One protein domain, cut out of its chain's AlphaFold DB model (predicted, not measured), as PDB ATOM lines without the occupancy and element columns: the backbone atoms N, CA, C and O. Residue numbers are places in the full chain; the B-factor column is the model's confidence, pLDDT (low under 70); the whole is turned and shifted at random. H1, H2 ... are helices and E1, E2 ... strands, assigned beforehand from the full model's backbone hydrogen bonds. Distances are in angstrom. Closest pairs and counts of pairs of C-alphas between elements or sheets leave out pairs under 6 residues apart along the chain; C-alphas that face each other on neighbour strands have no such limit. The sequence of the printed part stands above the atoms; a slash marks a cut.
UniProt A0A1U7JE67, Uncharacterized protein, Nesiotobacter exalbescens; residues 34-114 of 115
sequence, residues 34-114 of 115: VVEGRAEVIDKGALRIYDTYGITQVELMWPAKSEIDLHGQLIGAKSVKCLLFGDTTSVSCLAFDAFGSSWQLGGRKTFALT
ATOM      1  N   VAL A  34       6.044 -19.024 -48.268       89.12
ATOM      2  CA  VAL A  34       6.842 -18.908 -47.048       89.12
ATOM      3  C   VAL A  34       7.906 -17.861 -47.292       89.12
ATOM      4  O   VAL A  34       8.641 -17.956 -48.273       89.12
ATOM      5  N   VAL A  35       7.998 -16.896 -46.385       91.56
ATOM      6  CA  VAL A  35       9.105 -15.940 -46.339       91.56
ATOM      7  C   VAL A  35       9.887 -16.205 -45.064       91.56
ATOM      8  O   VAL A  35       9.310 -16.278 -43.977       91.56
ATOM      9  N   GLU A  36      11.195 -16.389 -45.205       94.56
ATOM     10  CA  GLU A  36      12.110 -16.668 -44.104       94.56
ATOM     11  C   GLU A  36      13.265 -15.678 -44.125       94.56
ATOM     12  O   GLU A  36      13.917 -15.498 -45.149       94.56
ATOM     13  N   GLY A  37      13.564 -15.084 -42.975       95.19
ATOM     14  CA  GLY A  37      14.692 -14.173 -42.879       95.19
ATOM     15  C   GLY A  37      14.865 -13.571 -41.498       95.19
ATOM     16  O   GLY A  37      14.293 -14.033 -40.507       95.19
ATOM     17  N   ARG A  38      15.671 -12.513 -41.430       95.50
ATOM     18  CA  ARG A  38      15.789 -11.698 -40.218       95.50
ATOM     19  C   ARG A  38      14.600 -10.746 -40.149       95.50
ATOM     20  O   ARG A  38      14.286 -10.116 -41.150       95.50
ATOM     21  N   ALA A  39      13.976 -10.613 -38.985       96.25
ATOM     22  CA  ALA A  39      12.862  -9.689 -38.800       96.25
ATOM     23  C   ALA A  39      13.292  -8.373 -38.135       96.25
ATOM     24  O   ALA A  39      14.153  -8.362 -37.253       96.25
ATOM     25  N   GLU A  40      12.639  -7.283 -38.522       96.19
ATOM     26  CA  GLU A  40      12.633  -5.993 -37.833       96.19
ATOM     27  C   GLU A  40      11.188  -5.574 -37.572       96.19
ATOM     28  O   GLU A  40      10.313  -5.784 -38.416       96.19
ATOM     29  N   VAL A  41      10.938  -4.987 -36.406       96.50
ATOM     30  CA  VAL A  41       9.618  -4.473 -36.042       96.50
ATOM     31  C   VAL A  41       9.385  -3.130 -36.722       96.50
ATOM     32  O   VAL A  41      10.241  -2.254 -36.661       96.50
ATOM     33  N   ILE A  42       8.223  -2.972 -37.358       96.56
ATOM     34  CA  ILE A  42       7.751  -1.672 -37.856       96.56
ATOM     35  C   ILE A  42       6.804  -1.048 -36.832       96.56
ATOM     36  O   ILE A  42       6.941   0.119 -36.488       96.56
ATOM     37  N   ASP A  43       5.838  -1.837 -36.362       96.25
ATOM     38  CA  ASP A  43       4.900  -1.474 -35.306       96.25
ATOM     39  C   ASP A  43       4.409  -2.745 -34.590       96.25
ATOM     40  O   ASP A  43       4.840  -3.859 -34.890       96.25
ATOM     41  N   LYS A  44       3.476  -2.609 -33.641       94.56
ATOM     42  CA  LYS A  44       2.925  -3.742 -32.872       94.56
ATOM     43  C   LYS A  44       2.323  -4.876 -33.723       94.56
ATOM     44  O   LYS A  44       2.116  -5.968 -33.203       94.56
ATOM     45  N   GLY A  45       1.956  -4.623 -34.973       93.69
ATOM     46  CA  GLY A  45       1.284  -5.542 -35.882       93.69
ATOM     47  C   GLY A  45       2.005  -5.744 -37.210       93.69
ATOM     48  O   GLY A  45       1.441  -6.424 -38.053       93.69
ATOM     49  N   ALA A  46       3.210  -5.215 -37.416       94.31
ATOM     50  CA  ALA A  46       3.908  -5.330 -38.693       94.31
ATOM     51  C   ALA A  46       5.413  -5.574 -38.529       94.31
ATOM     52  O   ALA A  46       6.075  -5.001 -37.658       94.31
ATOM     53  N   LEU A  47       5.958  -6.413 -39.414       95.25
ATOM     54  CA  LEU A  47       7.376  -6.758 -39.484       95.25
ATOM     55  C   LEU A  47       7.919  -6.527 -40.898       95.25
ATOM     56  O   LEU A  47       7.210  -6.712 -41.888       95.25
ATOM     57  N   ARG A  48       9.208  -6.207 -41.002       96.00
ATOM     58  CA  ARG A  48       9.998  -6.404 -42.225       96.00
ATOM     59  C   ARG A  48      10.816  -7.668 -42.092       96.00
ATOM     60  O   ARG A  48      11.536  -7.821 -41.109       96.00
ATOM     61  N   ILE A  49      10.734  -8.537 -43.088       95.31
ATOM     62  CA  ILE A  49      11.574  -9.721 -43.215       95.31
ATOM     63  C   ILE A  49      12.633  -9.450 -44.279       95.31
ATOM     64  O   ILE A  49      12.307  -9.145 -45.423       95.31
ATOM     65  N   TYR A  50      13.894  -9.544 -43.875       95.38
ATOM     66  CA  TYR A  50      15.072  -9.391 -44.719       95.38
ATOM     67  C   TYR A  50      15.581 -10.772 -45.129       95.38
ATOM     68  O   TYR A  50      16.007 -11.547 -44.263       95.38
ATOM     69  N   ASP A  51      15.568 -11.061 -46.426       91.56
ATOM     70  CA  ASP A  51      16.088 -12.300 -47.007       91.56
ATOM     71  C   ASP A  51      17.053 -12.024 -48.180       91.56
ATOM     72  O   ASP A  51      17.453 -10.885 -48.434       91.56
ATOM     73  N   THR A  52      17.492 -13.075 -48.878       91.75
ATOM     74  CA  THR A  52      18.406 -12.949 -50.028       91.75
ATOM     75  C   THR A  52      17.764 -12.326 -51.268       91.75
ATOM     76  O   THR A  52      18.482 -11.933 -52.186       91.75
ATOM     77  N   TYR A  53      16.434 -12.274 -51.326       91.06
ATOM     78  CA  TYR A  53      15.648 -11.766 -52.449       91.06
ATOM     79  C   TYR A  53      15.183 -10.321 -52.226       91.06
ATOM     80  O   TYR A  53      14.878  -9.628 -53.197       91.06
ATOM     81  N   GLY A  54      15.174  -9.841 -50.981       93.75
ATOM     82  CA  GLY A  54      14.923  -8.448 -50.643       93.75
ATOM     83  C   GLY A  54      14.296  -8.257 -49.265       93.75
ATOM     84  O   GLY A  54      14.624  -8.935 -48.292       93.75
ATOM     85  N   ILE A  55      13.414  -7.260 -49.184       94.69
ATOM     86  CA  ILE A  55      12.686  -6.899 -47.968       94.69
ATOM     87  C   ILE A  55      11.206  -7.144 -48.225       94.69
ATOM     88  O   ILE A  55      10.623  -6.525 -49.113       94.69
ATOM     89  N   THR A  56      10.591  -8.000 -47.415       92.62
ATOM     90  CA  THR A  56       9.147  -8.245 -47.452       92.62
ATOM     91  C   THR A  56       8.508  -7.666 -46.202       92.62
ATOM     92  O   THR A  56       8.861  -8.048 -45.088       92.62
ATOM     93  N   GLN A  57       7.559  -6.746 -46.362       93.56
ATOM     94  CA  GLN A  57       6.730  -6.292 -45.250       93.56
ATOM     95  C   GLN A  57       5.561  -7.254 -45.061       93.56
ATOM     96  O   GLN A  57       4.892  -7.617 -46.026       93.56
ATOM     97  N   VAL A  58       5.315  -7.643 -43.815       91.69
ATOM     98  CA  VAL A  58       4.225  -8.537 -43.444       91.69
ATOM     99  C   VAL A  58       3.430  -7.945 -42.286       91.69
ATOM    100  O   VAL A  58       4.013  -7.396 -41.347       91.69
ATOM    101  N   GLU A  59       2.107  -8.064 -42.332       92.69
ATOM    102  CA  GLU A  59       1.241  -7.705 -41.210       92.69
ATOM    103  C   GLU A  59       0.952  -8.968 -40.401       92.69
ATOM    104  O   GLU A  59       0.641 -10.020 -40.945       92.69
ATOM    105  N   LEU A  60       1.081  -8.915 -39.086       90.81
ATOM    106  CA  LEU A  60       0.786 -10.038 -38.213       90.81
ATOM    107  C   LEU A  60      -0.724 -10.259 -38.161       90.81
ATOM    108  O   LEU A  60      -1.480  -9.361 -37.796       90.81
ATOM    109  N   MET A  61      -1.152 -11.499 -38.394       87.81
ATOM    110  CA  MET A  61      -2.550 -11.911 -38.225       87.81
ATOM    111  C   MET A  61      -3.088 -11.618 -36.815       87.81
ATOM    112  O   MET A  61      -4.283 -11.392 -36.635       87.81
ATOM    113  N   TRP A  62      -2.204 -11.594 -35.815       89.06
ATOM    114  CA  TRP A  62      -2.524 -11.144 -34.464       89.06
ATOM    115  C   TRP A  62      -1.477 -10.141 -33.984       89.06
ATOM    116  O   TRP A  62      -0.383 -10.557 -33.599       89.06
ATOM    117  N   PRO A  63      -1.792  -8.838 -33.951       91.50
ATOM    118  CA  PRO A  63      -0.873  -7.838 -33.425       91.50
ATOM    119  C   PRO A  63      -0.445  -8.148 -31.983       91.50
ATOM    120  O   PRO A  63      -1.219  -8.674 -31.179       91.50
ATOM    121  N   ALA A  64       0.802  -7.829 -31.649       93.31
ATOM    122  CA  ALA A  64       1.311  -7.848 -30.286       93.31
ATOM    123  C   ALA A  64       0.628  -6.776 -29.420       93.31
ATOM    124  O   ALA A  64      -0.046  -5.865 -29.916       93.31
ATOM    125  N   LYS A  65       0.822  -6.859 -28.098       93.00
ATOM    126  CA  LYS A  65       0.243  -5.875 -27.164       93.00
ATOM    127  C   LYS A  65       0.805  -4.470 -27.397       93.00
ATOM    128  O   LYS A  65       0.083  -3.484 -27.262       93.00
ATOM    129  N   SER A  66       2.084  -4.394 -27.745       94.88
ATOM    130  CA  SER A  66       2.816  -3.171 -28.065       94.88
ATOM    131  C   SER A  66       4.002  -3.492 -28.976       94.88
ATOM    132  O   SER A  66       4.379  -4.652 -29.137       94.88
ATOM    133  N   GLU A  67       4.613  -2.459 -29.553       95.75
ATOM    134  CA  GLU A  67       5.856  -2.586 -30.325       95.75
ATOM    135  C   GLU A  67       6.994  -3.168 -29.467       95.75
ATOM    136  O   GLU A  67       7.715  -4.060 -29.901       95.75
ATOM    137  N   ILE A  68       7.084  -2.740 -28.202       94.81
ATOM    138  CA  ILE A  68       8.066  -3.235 -27.224       94.81
ATOM    139  C   ILE A  68       7.867  -4.731 -26.942       94.81
ATOM    140  O   ILE A  68       8.843  -5.471 -26.855       94.81
ATOM    141  N   ASP A  69       6.617  -5.189 -26.810       93.12
ATOM    142  CA  ASP A  69       6.292  -6.610 -26.616       93.12
ATOM    143  C   ASP A  69       6.748  -7.441 -27.824       93.12
ATOM    144  O   ASP A  69       7.396  -8.475 -27.659       93.12
ATOM    145  N   LEU A  70       6.502  -6.946 -29.040       94.56
ATOM    146  CA  LEU A  70       6.940  -7.610 -30.266       94.56
ATOM    147  C   LEU A  70       8.468  -7.633 -30.405       94.56
ATOM    148  O   LEU A  70       9.039  -8.665 -30.752       94.56
ATOM    149  N   HIS A  71       9.145  -6.534 -30.063       94.75
ATOM    150  CA  HIS A  71      10.603  -6.505 -29.964       94.75
ATOM    151  C   HIS A  71      11.116  -7.534 -28.958       94.75
ATOM    152  O   HIS A  71      12.041  -8.276 -29.276       94.75
ATOM    153  N   GLY A  72      10.498  -7.618 -27.778       92.56
ATOM    154  CA  GLY A  72      10.838  -8.592 -26.742       92.56
ATOM    155  C   GLY A  72      10.736 -10.033 -27.238       92.56
ATOM    156  O   GLY A  72      11.632 -10.838 -26.988       92.56
ATOM    157  N   GLN A  73       9.701 -10.335 -28.023       91.56
ATOM    158  CA  GLN A  73       9.544 -11.633 -28.675       91.56
ATOM    159  C   GLN A  73      10.630 -11.910 -29.731       91.56
ATOM    160  O   GLN A  73      10.887 -13.070 -30.022       91.56
ATOM    161  N   LEU A  74      11.296 -10.899 -30.293       93.44
ATOM    162  CA  LEU A  74      12.344 -11.078 -31.307       93.44
ATOM    163  C   LEU A  74      13.773 -11.139 -30.753       93.44
ATOM    164  O   LEU A  74      14.667 -11.551 -31.488       93.44
ATOM    165  N   ILE A  75      14.017 -10.775 -29.487       91.44
ATOM    166  CA  ILE A  75      15.379 -10.674 -28.915       91.44
ATOM    167  C   ILE A  75      16.199 -11.963 -29.108       91.44
ATOM    168  O   ILE A  75      17.400 -11.901 -29.371       91.44
ATOM    169  N   GLY A  76      15.560 -13.131 -28.995       84.69
ATOM    170  CA  GLY A  76      16.208 -14.438 -29.155       84.69
ATOM    171  C   GLY A  76      16.162 -15.025 -30.570       84.69
ATOM    172  O   GLY A  76      16.715 -16.102 -30.794       84.69
ATOM    173  N   ALA A  77      15.495 -14.369 -31.521       91.94
ATOM    174  CA  ALA A  77      15.233 -14.935 -32.839       91.94
ATOM    175  C   ALA A  77      16.469 -14.838 -33.750       91.94
ATOM    176  O   ALA A  77      17.009 -13.757 -33.996       91.94
ATOM    177  N   LYS A  78      16.904 -15.975 -34.295       94.00
ATOM    178  CA  LYS A  78      17.881 -16.052 -35.390       94.00
ATOM    179  C   LYS A  78      17.224 -15.932 -36.755       94.00
ATOM    180  O   LYS A  78      17.776 -15.256 -37.618       94.00
ATOM    181  N   SER A  79      16.056 -16.538 -36.932       95.12
ATOM    182  CA  SER A  79      15.229 -16.352 -38.121       95.12
ATOM    183  C   SER A  79      13.754 -16.277 -37.752       95.12
ATOM    184  O   SER A  79      13.328 -16.703 -36.678       95.12
ATOM    185  N   VAL A  80      12.971 -15.694 -38.651       95.62
ATOM    186  CA  VAL A  80      11.515 -15.660 -38.595       95.62
ATOM    187  C   VAL A  80      10.991 -16.252 -39.891       95.62
ATOM    188  O   VAL A  80      11.444 -15.868 -40.966       95.62
ATOM    189  N   LYS A  81      10.041 -17.182 -39.780       94.50
ATOM    190  CA  LYS A  81       9.303 -17.761 -40.907       94.50
ATOM    191  C   LYS A  81       7.865 -17.293 -40.841       94.50
ATOM    192  O   LYS A  81       7.197 -17.519 -39.831       94.50
ATOM    193  N   CYS A  82       7.380 -16.690 -41.913       92.19
ATOM    194  CA  CYS A  82       6.000 -16.252 -42.037       92.19
ATOM    195  C   CYS A  82       5.300 -17.032 -43.149       92.19
ATOM    196  O   CYS A  82       5.845 -17.197 -44.240       92.19
ATOM    197  N   LEU A  83       4.097 -17.519 -42.849       89.38
ATOM    198  CA  LEU A  83       3.213 -18.201 -43.789       89.38
ATOM    199  C   LEU A  83       2.205 -17.194 -44.343       89.38
ATOM    200  O   LEU A  83       1.394 -16.658 -43.580       89.38
ATOM    201  N   LEU A  84       2.264 -16.955 -45.651       85.62
ATOM    202  CA  LEU A  84       1.351 -16.074 -46.370       85.62
ATOM    203  C   LEU A  84       0.237 -16.919 -46.996       85.62
ATOM    204  O   LEU A  84       0.503 -17.888 -47.717       85.62
ATOM    205  N   PHE A  85      -1.011 -16.547 -46.721       73.00
ATOM    206  CA  PHE A  85      -2.198 -17.213 -47.251       73.00
ATOM    207  C   PHE A  85      -2.776 -16.404 -48.417       73.00
ATOM    208  O   PHE A  85      -3.674 -15.592 -48.241       73.00
ATOM    209  N   GLY A  86      -2.268 -16.638 -49.626       68.88
ATOM    210  CA  GLY A  86      -2.756 -15.933 -50.809       68.88
ATOM    211  C   GLY A  86      -2.342 -14.464 -50.878       68.88
ATOM    212  O   GLY A  86      -1.180 -14.148 -50.632       68.88
ATOM    213  N   ASP A  87      -3.272 -13.581 -51.235       63.62
ATOM    214  CA  ASP A  87      -3.088 -12.128 -51.352       63.62
ATOM    215  C   ASP A  87      -3.225 -11.375 -50.018       63.62
ATOM    216  O   ASP A  87      -3.069 -10.153 -49.971       63.62
ATOM    217  N   THR A  88      -3.509 -12.079 -48.918       59.81
ATOM    218  CA  THR A  88      -3.744 -11.431 -47.628       59.81
ATOM    219  C   THR A  88      -2.466 -10.819 -47.066       59.81
ATOM    220  O   THR A  88      -1.445 -11.494 -46.925       59.81
ATOM    221  N   THR A  89      -2.564  -9.560 -46.641       63.94
ATOM    222  CA  THR A  89      -1.488  -8.814 -45.970       63.94
ATOM    223  C   THR A  89      -1.170  -9.352 -44.572       63.94
ATOM    224  O   THR A  89      -0.062  -9.160 -44.076       63.94
ATOM    225  N   SER A  90      -2.127 -10.060 -43.960       71.25
ATOM    226  CA  SER A  90      -2.029 -10.664 -42.632       71.25
ATOM    227  C   SER A  90      -1.476 -12.095 -42.674       71.25
ATOM    228  O   SER A  90      -2.048 -12.974 -43.313       71.25
ATOM    229  N   VAL A  91      -0.389 -12.352 -41.945       84.31
ATOM    230  CA  VAL A  91       0.393 -13.596 -41.985       84.31
ATOM    231  C   VAL A  91       0.577 -14.198 -40.591       84.31
ATOM    232  O   VAL A  91       0.560 -13.498 -39.574       84.31
ATOM    233  N   SER A  92       0.816 -15.507 -40.530       89.06
ATOM    234  CA  SER A  92       1.233 -16.172 -39.290       89.06
ATOM    235  C   SER A  92       2.751 -16.319 -39.265       89.06
ATOM    236  O   SER A  92       3.305 -17.015 -40.115       89.06
ATOM    237  N   CYS A  93       3.418 -15.713 -38.279       92.06
ATOM    238  CA  CYS A  93       4.875 -15.761 -38.144       92.06
ATOM    239  C   CYS A  93       5.327 -16.559 -36.917       92.06
ATOM    240  O   CYS A  93       4.780 -16.421 -35.819       92.06
ATOM    241  N   LEU A  94       6.376 -17.354 -37.112       93.50
ATOM    242  CA  LEU A  94       7.110 -18.067 -36.075       93.50
ATOM    243  C   LEU A  94       8.551 -17.557 -36.042       93.50
ATOM    244  O   LEU A  94       9.185 -17.428 -37.089       93.50
ATOM    245  N   ALA A  95       9.074 -17.302 -34.851       93.81
ATOM    246  CA  ALA A  95      10.488 -17.047 -34.621       93.81
ATOM    247  C   ALA A  95      11.209 -18.341 -34.235       93.81
ATOM    248  O   ALA A  95      10.609 -19.218 -33.613       93.81
ATOM    249  N   PHE A  96      12.486 -18.441 -34.601       93.94
ATOM    250  CA  PHE A  96      13.353 -19.586 -34.340       93.94
ATOM    251  C   PHE A  96      14.674 -19.116 -33.739       93.94
ATOM    252  O   PHE A  96      15.289 -18.183 -34.258       93.94
ATOM    253  N   ASP A  97      15.132 -19.764 -32.670       93.69
ATOM    254  CA  ASP A  97      16.460 -19.519 -32.098       93.69
ATOM    255  C   ASP A  97      17.556 -20.374 -32.772       93.69
ATOM    256  O   ASP A  97      17.309 -21.144 -33.703       93.69
ATOM    257  N   ALA A  98      18.799 -20.243 -32.300       91.69
ATOM    258  CA  ALA A  98      19.939 -21.010 -32.813       91.69
ATOM    259  C   ALA A  98      19.859 -22.524 -32.523       91.69
ATOM    260  O   ALA A  98      20.587 -23.301 -33.138       91.69
ATOM    261  N   PHE A  99      19.010 -22.935 -31.581       91.62
ATOM    262  CA  PHE A  99      18.828 -24.318 -31.142       91.62
ATOM    263  C   PHE A  99      17.612 -24.983 -31.809       91.62
ATOM    264  O   PHE A  99      17.382 -26.177 -31.625       91.62
ATOM    265  N   GLY A 100      16.856 -24.226 -32.613       88.19
ATOM    266  CA  GLY A 100      15.648 -24.677 -33.296       88.19
ATOM    267  C   GLY A 100      14.376 -24.581 -32.451       88.19
ATOM    268  O   GLY A 100      13.328 -25.039 -32.909       88.19
ATOM    269  N   SER A 101      14.430 -23.991 -31.251       89.50
ATOM    270  CA  SER A 101      13.219 -23.679 -30.486       89.50
ATOM    271  C   SER A 101      12.410 -22.640 -31.247       89.50
ATOM    272  O   SER A 101      12.985 -21.721 -31.834       89.50
ATOM    273  N   SER A 102      11.083 -22.765 -31.221       90.75
ATOM    274  CA  SER A 102      10.208 -21.845 -31.941       90.75
ATOM    275  C   SER A 102       9.052 -21.332 -31.099       90.75
ATOM    276  O   SER A 102       8.538 -22.024 -30.214       90.75
ATOM    277  N   TRP A 103       8.642 -20.101 -31.383       90.62
ATOM    278  CA  TRP A 103       7.479 -19.476 -30.768       90.62
ATOM    279  C   TRP A 103       6.758 -18.590 -31.772       90.62
ATOM    280  O   TRP A 103       7.339 -18.064 -32.721       90.62
ATOM    281  N   GLN A 104       5.460 -18.436 -31.556       91.44
ATOM    282  CA  GLN A 104       4.637 -17.569 -32.374       91.44
ATOM    283  C   GLN A 104       4.889 -16.095 -32.039       91.44
ATOM    284  O   GLN A 104       5.004 -15.738 -30.868       91.44
ATOM    285  N   LEU A 105       4.932 -15.250 -33.073       91.69
ATOM    286  CA  LEU A 105       4.960 -13.798 -32.923       91.69
ATOM    287  C   LEU A 105       3.539 -13.226 -32.870       91.69
ATOM    288  O   LEU A 105       2.641 -13.679 -33.589       91.69
ATOM    289  N   GLY A 106       3.348 -12.211 -32.029       89.44
ATOM    290  CA  GLY A 106       2.069 -11.531 -31.854       89.44
ATOM    291  C   GLY A 106       1.234 -12.025 -30.668       89.44
ATOM    292  O   GLY A 106       1.627 -12.898 -29.898       89.44
ATOM    293  N   GLY A 107       0.059 -11.423 -30.481       71.81
ATOM    294  CA  GLY A 107      -0.731 -11.479 -29.243       71.81
ATOM    295  C   GLY A 107      -1.507 -12.771 -28.953       71.81
ATOM    296  O   GLY A 107      -2.465 -12.735 -28.178       71.81
ATOM    297  N   ARG A 108      -1.147 -13.915 -29.545       65.56
ATOM    298  CA  ARG A 108      -1.798 -15.193 -29.219       65.56
ATOM    299  C   ARG A 108      -1.044 -15.877 -28.077       65.56
ATOM    300  O   ARG A 108       0.178 -15.811 -28.028       65.56
ATOM    301  N   LYS A 109      -1.768 -16.517 -27.141       55.06
ATOM    302  CA  LYS A 109      -1.154 -17.304 -26.052       55.06
ATOM    303  C   LYS A 109      -0.086 -18.218 -26.657       55.06
ATOM    304  O   LYS A 109      -0.399 -18.998 -27.553       55.06
ATOM    305  N   THR A 110       1.145 -18.059 -26.189       49.84
ATOM    306  CA  THR A 110       2.343 -18.763 -26.639       49.84
ATOM    307  C   THR A 110       2.083 -20.264 -26.672       49.84
ATOM    308  O   THR A 110       2.056 -20.924 -25.638       49.84
ATOM    309  N   PHE A 111       1.916 -20.821 -27.869       47.34
ATOM    310  CA  PHE A 111       2.278 -22.212 -28.086       47.34
ATOM    311  C   PHE A 111       3.784 -22.195 -28.316       47.34
ATOM    312  O   PHE A 111       4.252 -21.901 -29.414       47.34
ATOM    313  N   ALA A 112       4.551 -22.426 -27.252       50.62
ATOM    314  CA  ALA A 112       5.893 -22.938 -27.445       50.62
ATOM    315  C   ALA A 112       5.706 -24.316 -28.085       50.62
ATOM    316  O   ALA A 112       5.191 -25.232 -27.445       50.62
ATOM    317  N   LEU A 113       6.034 -24.442 -29.368       48.66
ATOM    318  CA  LEU A 113       6.129 -25.747 -30.004       48.66
ATOM    319  C   LEU A 113       7.448 -26.347 -29.514       48.66
ATOM    320  O   LEU A 113       8.491 -26.211 -30.149       48.66
ATOM    321  N   THR A 114       7.416 -26.912 -28.308       47.62
ATOM    322  CA  THR A 114       8.498 -27.757 -27.809       47.62
ATOM    323  C   THR A 114       8.498 -29.052 -28.603       47.62
ATOM    324  O   THR A 114       7.439 -29.624 -28.860       47.62
TER     325      THR A 114
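This is residues 34 to 114 of the 115 residues of an uncharacterized protein of Nesiotobacter exalbescens (UniProt A0A1U7JE67). The domain is a small closed barrel of five strands, running round as E1, E2, E3, E5, E4 and back to E1, with one short helix, H1, packed on its outside, mostly by E1. The long first strand E1 bends sharply and pairs with E4 by its first part and with E2 by the rest, while the short strand E6 adds to the sheet outside the ring, beside E5. The printed part has 81 residues, with six named strands and one named helix in the order E1, E2, E3, H1, E4, E5, E6. The sheet is mixed, E3 and E5 being its parallel pair, and the class is mostly strand. The whole is compact, with a radius of gyration of the C-alphas of 11.4 A, and rounded, spanning 29 by 26 by 21 A.

E1, residues 34 to 43, begins at C-alpha 34 (6.842, -18.908, -47.048) and is 21.1 A long from first to last C-alpha. E2 is residues 46 to 50 and E3 residues 55 to 60, 15.7 A long. H1, residues 67 to 74, begins at C-alpha 67 (5.856, -2.586, -30.325) and is 10.7 A long. E4, residues 79 to 85, measures 19.7 A, and E5, residues 90 to 96, 19.6 A. E6, residues 102 to 104, ends at C-alpha 104 (4.637, -17.569, -32.374).

E1 bends by 90 degrees at residue 37. The hairpin E1 and E2 has N 40 and O 48 within hydrogen-bond range at 2.9 A. The hairpin E2 and E3 has N 49 and O 56 at 2.8 A; E1, E2 and E3 form a meander, each strand the antiparallel neighbour of the one before, as do E4, E5 and E6. E3 and E5 are parallel, with N 91 and O 59 at 2.7 A. The hairpin E4 and E5 has N 81 and O 94 at 2.8 A. E4 and E1, antiparallel, close the ring, with N 80 and O 37 at 2.8 A. The hairpin E5 and E6 has N 95 and O 103 at 2.9 A, and E6 is apart from E1, E2 and E3. H1 is on the barrel, outside it, at a height over the sheet of 7.4 A. It only just lies over E2, with 3 of its 8 C-alphas there, and runs slantwise to the strands, at 40 degrees to E2 on the local plane. The closest C-alphas of E1 and H1 are those of Asp 43 and Glu 67, 5.2 A apart. In H1 every O i to N i+4 pair is within hydrogen-bond range.

The two C-alphas farthest apart are those of Asp 87 and Phe 99, at 32.2 A. The printed part has no cut and no long link; E3 to H1 is short, and the other links are tight. The mean pLDDT of the printed part is 87.0, and residues 86 to 89 and 108 to 114 are under 70.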